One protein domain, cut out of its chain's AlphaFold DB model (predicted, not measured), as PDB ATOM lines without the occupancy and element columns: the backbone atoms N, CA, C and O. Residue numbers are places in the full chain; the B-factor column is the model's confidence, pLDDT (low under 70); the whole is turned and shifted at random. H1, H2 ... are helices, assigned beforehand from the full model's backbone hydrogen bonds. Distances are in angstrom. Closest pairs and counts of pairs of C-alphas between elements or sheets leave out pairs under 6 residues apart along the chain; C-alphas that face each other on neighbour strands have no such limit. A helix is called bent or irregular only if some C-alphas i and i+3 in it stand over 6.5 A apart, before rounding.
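What this domain is: This is residues 10 to 35, 47 to 59 and 68 to 95 of the 95 residues of an uncharacterized protein of Ktedonobacteraceae bacterium (UniProt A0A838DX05). Two long helices, H1 and the longer H3, form the long sides of an elongated model, and short H2 sits between them, packed on the first half of H1 and the later half of H3. H3 makes the longest axis. The 67 printed residues have three named helices, H1, H2 and H3 in chain order, no named strand, and are all helix by class. The whole is only just loose, close to compact, with a radius of gyration of the C-alphas of 13.3 A and spans of 43 by 22 by 19 A.

How they stand to each other: H1, residues 11 to 26, touches H2, residues 51 to 58, with residues 11 to 18 alone; the closest C-alphas, of Gly 14 and Cys 53, are 6.3 A apart. They run the same way at a shallow tilt of 12 degrees. H3, residues 69 to 93, touches H2 with residues 82 to 89 alone, closest at the C-alphas of Gln 58 and Thr 82, 5.8 A. They run opposite ways at a tilt of 35.2 degrees, only just steep. H1 and H3 are near each other. Every O i to N i+4 pair is within hydrogen-bond range in H1 and H3, but 2 of 4 in H2.

Where its parts are: H1 begins at C-alpha 11 (-13.584, -5.267, -13.245) and is 22.8 A long. H2 is irregular, with C-alphas 52 and 55 7.3 A apart. H3, 36.1 A long, ends at C-alpha 93 (3.514, -3.500, -6.475).

The domain as a whole: The C-alphas farthest apart, of Lys 31 and Ile 95, are 43.7 A apart. Residues 36 to 46 and 60 to 67 are not printed; the C-alpha gaps are 19.4 A and 22.9 A. Residue 95 alone has pLDDT under 70.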
ATOM      1  N   SER A  10     -14.440  -9.987 -12.343       92.06
ATOM      2  CA  SER A  10     -14.287  -9.028 -13.430       92.06
ATOM      3  C   SER A  10     -14.259  -7.602 -12.873       92.06
ATOM      4  O   SER A  10     -14.859  -7.316 -11.834       92.06
ATOM      5  N   GLN A  11     -13.596  -6.692 -13.591       92.88
ATOM      6  CA  GLN A  11     -13.584  -5.267 -13.245       92.88
ATOM      7  C   GLN A  11     -15.007  -4.718 -13.093       92.88
ATOM      8  O   GLN A  11     -15.323  -4.109 -12.079       92.88
ATOM      9  N   HIS A  12     -15.884  -5.022 -14.054       93.00
ATOM     10  CA  HIS A  12     -17.272  -4.568 -14.026       93.00
ATOM     11  C   HIS A  12     -17.996  -4.978 -12.738       93.00
ATOM     12  O   HIS A  12     -18.685  -4.163 -12.132       93.00
ATOM     13  N   LEU A  13     -17.816  -6.225 -12.290       93.00
ATOM     14  CA  LEU A  13     -18.417  -6.682 -11.042       93.00
ATOM     15  C   LEU A  13     -17.819  -5.957  -9.830       93.00
ATOM     16  O   LEU A  13     -18.563  -5.548  -8.942       93.00
ATOM     17  N   GLY A  14     -16.497  -5.776  -9.802       94.06
ATOM     18  CA  GLY A  14     -15.821  -5.032  -8.741       94.06
ATOM     19  C   GLY A  14     -16.349  -3.604  -8.600       94.06
ATOM     20  O   GLY A  14     -16.711  -3.194  -7.497       94.06
ATOM     21  N   ASP A  15     -16.474  -2.892  -9.718       94.50
ATOM     22  CA  ASP A  15     -16.980  -1.519  -9.764       94.50
ATOM     23  C   ASP A  15     -18.434  -1.439  -9.277       94.50
ATOM     24  O   ASP A  15     -18.757  -0.617  -8.419       94.50
ATOM     25  N   VAL A  16     -19.301  -2.345  -9.749       94.31
ATOM     26  CA  VAL A  16     -20.707  -2.418  -9.315       94.31
ATOM     27  C   VAL A  16     -20.815  -2.708  -7.817       94.31
ATOM     28  O   VAL A  16     -21.626  -2.089  -7.128       94.31
ATOM     29  N   CYS A  17     -19.998  -3.617  -7.280       93.12
ATOM     30  CA  CYS A  17     -20.011  -3.922  -5.850       93.12
ATOM     31  C   CYS A  17     -19.532  -2.741  -4.997       93.12
ATOM     32  O   CYS A  17     -20.109  -2.486  -3.939       93.12
ATOM     33  N   LEU A  18     -18.501  -2.015  -5.436       95.19
ATOM     34  CA  LEU A  18     -18.011  -0.824  -4.738       95.19
ATOM     35  C   LEU A  18     -19.039   0.312  -4.760       95.19
ATOM     36  O   LEU A  18     -19.264   0.942  -3.728       95.19
ATOM     37  N   ASP A  19     -19.687   0.546  -5.899       95.25
ATOM     38  CA  ASP A  19     -20.749   1.547  -6.033       95.25
ATOM     39  C   ASP A  19     -21.964   1.207  -5.155       95.25
ATOM     40  O   ASP A  19     -22.436   2.044  -4.385       95.25
ATOM     41  N   ALA A  20     -22.419  -0.050  -5.183       93.81
ATOM     42  CA  ALA A  20     -23.510  -0.515  -4.329       93.81
ATOM     43  C   ALA A  20     -23.178  -0.364  -2.836       93.81
ATOM     44  O   ALA A  20     -24.023   0.070  -2.053       93.81
ATOM     45  N   LEU A  21     -21.940  -0.675  -2.439       94.50
ATOM     46  CA  LEU A  21     -21.480  -0.500  -1.064       94.50
ATOM     47  C   LEU A  21     -21.449   0.983  -0.660       94.50
ATOM     48  O   LEU A  21     -21.884   1.313   0.441       94.50
ATOM     49  N   ARG A  22     -20.982   1.883  -1.537       95.12
ATOM     50  CA  ARG A  22     -20.986   3.336  -1.274       95.12
ATOM     51  C   ARG A  22     -22.403   3.851  -1.066       95.12
ATOM     52  O   ARG A  22     -22.658   4.526  -0.073       95.12
ATOM     53  N   LYS A  23     -23.322   3.484  -1.961       94.62
ATOM     54  CA  LYS A  23     -24.741   3.843  -1.856       94.62
ATOM     55  C   LYS A  23     -25.347   3.341  -0.551       94.62
ATOM     56  O   LYS A  23     -25.947   4.124   0.172       94.62
ATOM     57  N   HIS A  24     -25.094   2.081  -0.202       93.62
ATOM     58  CA  HIS A  24     -25.589   1.515   1.048       93.62
ATOM     59  C   HIS A  24     -25.097   2.289   2.276       93.62
ATOM     60  O   HIS A  24     -25.885   2.570   3.171       93.62
ATOM     61  N   ILE A  25     -23.814   2.669   2.312       93.56
ATOM     62  CA  ILE A  25     -23.238   3.413   3.441       93.56
ATOM     63  C   ILE A  25     -23.878   4.796   3.598       93.56
ATOM     64  O   ILE A  25     -24.120   5.232   4.722       93.56
ATOM     65  N   LEU A  26     -24.169   5.476   2.489       93.81
ATOM     66  CA  LEU A  26     -24.832   6.782   2.497       93.81
ATOM     67  C   LEU A  26     -26.280   6.716   3.003       93.81
ATOM     68  O   LEU A  26     -26.792   7.711   3.511       93.81
ATOM     69  N   GLU A  27     -26.924   5.558   2.889       93.25
ATOM     70  CA  GLU A  27     -28.301   5.323   3.330       93.25
ATOM     71  C   GLU A  27     -28.398   4.809   4.778       93.25
ATOM     72  O   GLU A  27     -29.501   4.582   5.274       93.25
ATOM     73  N   LEU A  28     -27.268   4.623   5.475       92.38
ATOM     74  CA  LEU A  28     -27.262   4.111   6.847       92.38
ATOM     75  C   LEU A  28     -27.938   5.078   7.825       92.38
ATOM     76  O   LEU A  28     -27.635   6.271   7.883       92.38
ATOM     77  N   ASP A  29     -28.777   4.519   8.690       89.88
ATOM     78  CA  ASP A  29     -29.422   5.221   9.796       89.88
ATOM     79  C   ASP A  29     -28.963   4.684  11.168       89.88
ATOM     80  O   ASP A  29     -28.037   3.877  11.292       89.88
ATOM     81  N   ASP A  30     -29.606   5.147  12.239       86.12
ATOM     82  CA  ASP A  30     -29.330   4.729  13.614       86.12
ATOM     83  C   ASP A  30     -29.707   3.264  13.912       86.12
ATOM     84  O   ASP A  30     -29.225   2.689  14.894       86.12
ATOM     85  N   LYS A  31     -30.518   2.635  13.056       86.88
ATOM     86  CA  LYS A  31     -30.965   1.236  13.166       86.88
ATOM     87  C   LYS A  31     -30.155   0.283  12.291       86.88
ATOM     88  O   LYS A  31     -30.242  -0.934  12.464       86.88
ATOM     89  N   SER A  32     -29.347   0.817  11.387       88.38
ATOM     90  CA  SER A  32     -28.567   0.062  10.413       88.38
ATOM     91  C   SER A  32     -27.335  -0.578  11.055       88.38
ATOM     92  O   SER A  32     -26.218  -0.077  10.948       88.38
ATOM     93  N   TYR A  33     -27.512  -1.701  11.750       87.69
ATOM     94  CA  TYR A  33     -26.405  -2.458  12.341       87.69
ATOM     95  C   TYR A  33     -25.763  -3.421  11.322       87.69
ATOM     96  O   TYR A  33     -26.491  -4.177  10.669       87.69
ATOM     97  N   PRO A  34     -24.419  -3.462  11.193       86.19
ATOM     98  CA  PRO A  34     -23.762  -4.421  10.314       86.19
ATOM     99  C   PRO A  34     -23.913  -5.835  10.888       86.19
ATOM    100  O   PRO A  34     -23.338  -6.191  11.916       86.19
ATOM    101  N   THR A  35     -24.720  -6.659  10.225       87.88
ATOM    102  CA  THR A  35     -24.891  -8.073  10.579       87.88
ATOM    103  C   THR A  35     -23.675  -8.903  10.154       87.88
ATOM    104  O   THR A  35     -22.826  -8.449   9.384       87.88
ATOM    105  N   LEU A  47     -10.858  -9.775  -0.922       91.50
ATOM    106  CA  LEU A  47     -10.054 -10.830  -1.550       91.50
ATOM    107  C   LEU A  47     -10.325 -10.992  -3.051       91.50
ATOM    108  O   LEU A  47      -9.416 -11.339  -3.800       91.50
ATOM    109  N   ALA A  48     -11.559 -10.749  -3.488       92.56
ATOM    110  CA  ALA A  48     -12.005 -11.033  -4.847       92.56
ATOM    111  C   ALA A  48     -11.851  -9.856  -5.819       92.56
ATOM    112  O   ALA A  48     -11.782 -10.087  -7.029       92.56
ATOM    113  N   LEU A  49     -11.773  -8.616  -5.312       93.94
ATOM    114  CA  LEU A  49     -11.612  -7.419  -6.142       93.94
ATOM    115  C   LEU A  49     -10.361  -7.529  -7.032       93.94
ATOM    116  O   LEU A  49      -9.288  -7.883  -6.517       93.94
ATOM    117  N   PRO A  50     -10.468  -7.219  -8.336       93.69
ATOM    118  CA  PRO A  50      -9.315  -7.164  -9.221       93.69
ATOM    119  C   PRO A  50      -8.464  -5.911  -8.938       93.69
ATOM    120  O   PRO A  50      -8.985  -4.930  -8.396       93.69
ATOM    121  N   PRO A  51      -7.175  -5.901  -9.330       93.62
ATOM    122  CA  PRO A  51      -6.271  -4.775  -9.067       93.62
ATOM    123  C   PRO A  51      -6.758  -3.441  -9.641       93.62
ATOM    124  O   PRO A  51      -6.553  -2.394  -9.033       93.62
ATOM    125  N   THR A  52      -7.475  -3.479 -10.767       94.38
ATOM    126  CA  THR A  52      -8.068  -2.295 -11.407       94.38
ATOM    127  C   THR A  52      -9.074  -1.558 -10.519       94.38
ATOM    128  O   THR A  52      -9.299  -0.371 -10.726       94.38
ATOM    129  N   CYS A  53      -9.641  -2.215  -9.504       95.69
ATOM    130  CA  CYS A  53     -10.593  -1.605  -8.576       95.69
ATOM    131  C   CYS A  53      -9.939  -1.094  -7.273       95.69
ATOM    132  O   CYS A  53     -10.636  -0.561  -6.407       95.69
ATOM    133  N   PHE A  54      -8.627  -1.273  -7.076       94.81
ATOM    134  CA  PHE A  54      -7.970  -0.955  -5.799       94.81
ATOM    135  C   PHE A  54      -7.978   0.538  -5.475       94.81
ATOM    136  O   PHE A  54      -8.240   0.904  -4.327       94.81
ATOM    137  N   GLU A  55      -7.752   1.393  -6.472       94.38
ATOM    138  CA  GLU A  55      -7.829   2.845  -6.298       94.38
ATOM    139  C   GLU A  55      -9.241   3.267  -5.874       94.38
ATOM    140  O   GLU A  55      -9.414   3.941  -4.857       94.38
ATOM    141  N   ALA A  56     -10.265   2.776  -6.579       94.25
ATOM    142  CA  ALA A  56     -11.667   3.068  -6.282       94.25
ATOM    143  C   ALA A  56     -12.095   2.593  -4.881       94.25
ATOM    144  O   ALA A  56     -12.902   3.248  -4.215       94.25
ATOM    145  N   ALA A  57     -11.539   1.478  -4.399       94.69
ATOM    146  CA  ALA A  57     -11.794   0.967  -3.054       94.69
ATOM    147  C   ALA A  57     -11.141   1.816  -1.944       94.69
ATOM    148  O   ALA A  57     -11.631   1.815  -0.812       94.69
ATOM    149  N   GLN A  58     -10.058   2.541  -2.248       93.25
ATOM    150  CA  GLN A  58      -9.318   3.369  -1.287       93.25
ATOM    151  C   GLN A  58      -9.753   4.833  -1.245       93.25
ATOM    152  O   GLN A  58      -9.417   5.527  -0.284       93.25
ATOM    153  N   VAL A  59     -10.526   5.301  -2.231       93.12
ATOM    154  CA  VAL A  59     -11.143   6.632  -2.178       93.12
ATOM    155  C   VAL A  59     -11.923   6.776  -0.860       93.12
ATOM    156  O   VAL A  59     -12.681   5.854  -0.526       93.12
ATOM    157  N   THR A  68     -23.573   7.403  15.858       87.50
ATOM    158  CA  THR A  68     -24.033   6.297  16.714       87.50
ATOM    159  C   THR A  68     -22.940   5.235  16.874       87.50
ATOM    160  O   THR A  68     -21.982   5.183  16.097       87.50
ATOM    161  N   TRP A  69     -23.062   4.359  17.877       88.94
ATOM    162  CA  TRP A  69     -22.140   3.225  18.036       88.94
ATOM    163  C   TRP A  69     -22.177   2.287  16.817       88.94
ATOM    164  O   TRP A  69     -21.138   1.800  16.377       88.94
ATOM    165  N   GLN A  70     -23.351   2.109  16.212       89.62
ATOM    166  CA  GLN A  70     -23.562   1.360  14.975       89.62
ATOM    167  C   GLN A  70     -22.748   1.965  13.823       89.62
ATOM    168  O   GLN A  70     -22.045   1.242  13.118       89.62
ATOM    169  N   MET A  71     -22.753   3.296  13.686       91.69
ATOM    170  CA  MET A  71     -21.943   3.989  12.681       91.69
ATOM    171  C   MET A  71     -20.439   3.765  12.901       91.69
ATOM    172  O   MET A  71     -19.679   3.616  11.945       91.69
ATOM    173  N   GLN A  72     -19.990   3.688  14.158       91.56
ATOM    174  CA  GLN A  72     -18.597   3.342  14.463       91.56
ATOM    175  C   GLN A  72     -18.253   1.906  14.043       91.56
ATOM    176  O   GLN A  72     -17.155   1.675  13.539       91.56
ATOM    177  N   GLN A  73     -19.183   0.952  14.174       92.75
ATOM    178  CA  GLN A  73     -18.973  -0.411  13.667       92.75
ATOM    179  C   GLN A  73     -18.797  -0.424  12.145       92.75
ATOM    180  O   GLN A  73     -17.838  -1.011  11.646       92.75
ATOM    181  N   TRP A  74     -19.639   0.296  11.402       93.94
ATOM    182  CA  TRP A  74     -19.483   0.440   9.950       93.94
ATOM    183  C   TRP A  74     -18.144   1.055   9.549       93.94
ATOM    184  O   TRP A  74     -17.450   0.516   8.685       93.94
ATOM    185  N   LYS A  75     -17.735   2.137  10.219       93.75
ATOM    186  CA  LYS A  75     -16.423   2.763  10.002       93.75
ATOM    187  C   LYS A  75     -15.279   1.780  10.249       93.75
ATOM    188  O   LYS A  75     -14.331   1.744   9.466       93.75
ATOM    189  N   ASN A  76     -15.378   0.945  11.283       93.44
ATOM    190  CA  ASN A  76     -14.386  -0.092  11.567       93.44
ATOM    191  C   ASN A  76     -14.342  -1.171  10.478       93.44
ATOM    192  O   ASN A  76     -13.252  -1.547  10.047       93.44
ATOM    193  N   HIS A  77     -15.494  -1.639   9.992       93.81
ATOM    194  CA  HIS A  77     -15.542  -2.604   8.892       93.81
ATOM    195  C   HIS A  77     -14.916  -2.047   7.613       93.81
ATOM    196  O   HIS A  77     -14.081  -2.717   7.006       93.81
ATOM    197  N   ILE A  78     -15.242  -0.803   7.254       95.38
ATOM    198  CA  ILE A  78     -14.671  -0.132   6.083       95.38
ATOM    199  C   ILE A  78     -13.170   0.077   6.237       95.38
ATOM    200  O   ILE A  78     -12.421  -0.197   5.306       95.38
ATOM    201  N   LYS A  79     -12.705   0.482   7.420       95.06
ATOM    202  CA  LYS A  79     -11.273   0.606   7.711       95.06
ATOM    203  C   LYS A  79     -10.533  -0.724   7.546       95.06
ATOM    204  O   LYS A  79      -9.445  -0.752   6.977       95.06
ATOM    205  N   THR A  80     -11.104  -1.828   8.027       94.75
ATOM    206  CA  THR A  80     -10.511  -3.160   7.842       94.75
ATOM    207  C   THR A  80     -10.522  -3.570   6.369       94.75
ATOM    208  O   THR A  80      -9.507  -4.045   5.864       94.75
ATOM    209  N   PHE A  81     -11.633  -3.348   5.664       96.06
ATOM    210  CA  PHE A  81     -11.761  -3.615   4.232       96.06
ATOM    211  C   PHE A  81     -10.696  -2.864   3.415       96.06
ATOM    212  O   PHE A  81      -9.945  -3.489   2.664       96.06
ATOM    213  N   THR A  82     -10.561  -1.549   3.603       96.19
ATOM    214  CA  THR A  82      -9.578  -0.739   2.866       96.19
ATOM    215  C   THR A  82      -8.144  -1.124   3.211       96.19
ATOM    216  O   THR A  82      -7.301  -1.181   2.318       96.19
ATOM    217  N   ALA A  83      -7.859  -1.475   4.470       95.44
ATOM    218  CA  ALA A  83      -6.547  -1.975   4.873       95.44
ATOM    219  C   ALA A  83      -6.184  -3.301   4.180       95.44
ATOM    220  O   ALA A  83      -5.034  -3.491   3.787       95.44
ATOM    221  N   LEU A  84      -7.146  -4.214   4.004       95.25
ATOM    222  CA  LEU A  84      -6.928  -5.466   3.275       95.25
ATOM    223  C   LEU A  84      -6.661  -5.216   1.788       95.25
ATOM    224  O   LEU A  84      -5.714  -5.779   1.240       95.25
ATOM    225  N   VAL A  85      -7.442  -4.339   1.152       95.56
ATOM    226  CA  VAL A  85      -7.211  -3.955  -0.248       95.56
ATOM    227  C   VAL A  85      -5.841  -3.294  -0.411       95.56
ATOM    228  O   VAL A  85      -5.101  -3.656  -1.322       95.56
ATOM    229  N   ARG A  86      -5.447  -2.400   0.507       95.38
ATOM    230  CA  ARG A  86      -4.123  -1.759   0.482       95.38
ATOM    231  C   ARG A  86      -2.990  -2.775   0.585       95.38
ATOM    232  O   ARG A  86      -2.041  -2.689  -0.185       95.38
ATOM    233  N   LYS A  87      -3.094  -3.752   1.491       94.75
ATOM    234  CA  LYS A  87      -2.100  -4.832   1.604       94.75
ATOM    235  C   LYS A  87      -1.981  -5.627   0.306       94.75
ATOM    236  O   LYS A  87      -0.875  -5.919  -0.127       94.75
ATOM    237  N   ARG A  88      -3.110  -5.957  -0.332       94.56
ATOM    238  CA  ARG A  88      -3.100  -6.642  -1.633       94.56
ATOM    239  C   ARG A  88      -2.455  -5.792  -2.723       94.56
ATOM    240  O   ARG A  88      -1.708  -6.341  -3.519       94.56
ATOM    241  N   GLN A  89      -2.715  -4.485  -2.744       93.31
ATOM    242  CA  GLN A  89      -2.056  -3.566  -3.672       93.31
ATOM    243  C   GLN A  89      -0.534  -3.590  -3.492       93.31
ATOM    244  O   GLN A  89       0.173  -3.794  -4.469       93.31
ATOM    245  N   GLN A  90      -0.048  -3.472  -2.254       94.12
ATOM    246  CA  GLN A  90       1.389  -3.496  -1.951       94.12
ATOM    247  C   GLN A  90       2.056  -4.795  -2.411       94.12
ATOM    248  O   GLN A  90       3.096  -4.752  -3.049       94.12
ATOM    249  N   ILE A  91       1.420  -5.947  -2.164       92.94
ATOM    250  CA  ILE A  91       1.941  -7.248  -2.610       92.94
ATOM    251  C   ILE A  91       2.098  -7.298  -4.136       92.94
ATOM    252  O   ILE A  91       3.039  -7.907  -4.620       92.94
ATOM    253  N   ILE A  92       1.188  -6.681  -4.894       90.31
ATOM    254  CA  ILE A  92       1.275  -6.644  -6.361       90.31
ATOM    255  C   ILE A  92       2.335  -5.646  -6.836       90.31
ATOM    256  O   ILE A  92       3.001  -5.918  -7.823       90.31
ATOM    257  N   GLU A  93       2.492  -4.509  -6.155       89.19
ATOM    258  CA  GLU A  93       3.514  -3.500  -6.475       89.19
ATOM    259  C   GLU A  93       4.947  -3.983  -6.180       89.19
ATOM    260  O   GLU A  93       5.897  -3.478  -6.772       89.19
ATOM    261  N   GLU A  94       5.108  -4.944  -5.266       82.56
ATOM    262  CA  GLU A  94       6.397  -5.536  -4.877       82.56
ATOM    263  C   GLU A  94       6.827  -6.743  -5.743       82.56
ATOM    264  O   GLU A  94       7.940  -7.245  -5.555       82.56
ATOM    265  N   ILE A  95       5.979  -7.214  -6.671       59.56
ATOM    266  CA  ILE A  95       6.238  -8.341  -7.597       59.56
ATOM    267  C   ILE A  95       6.596  -7.817  -8.990       59.56
ATOM    268  O   ILE A  95       7.601  -8.312  -9.549       59.56
TER     269      ILE A  95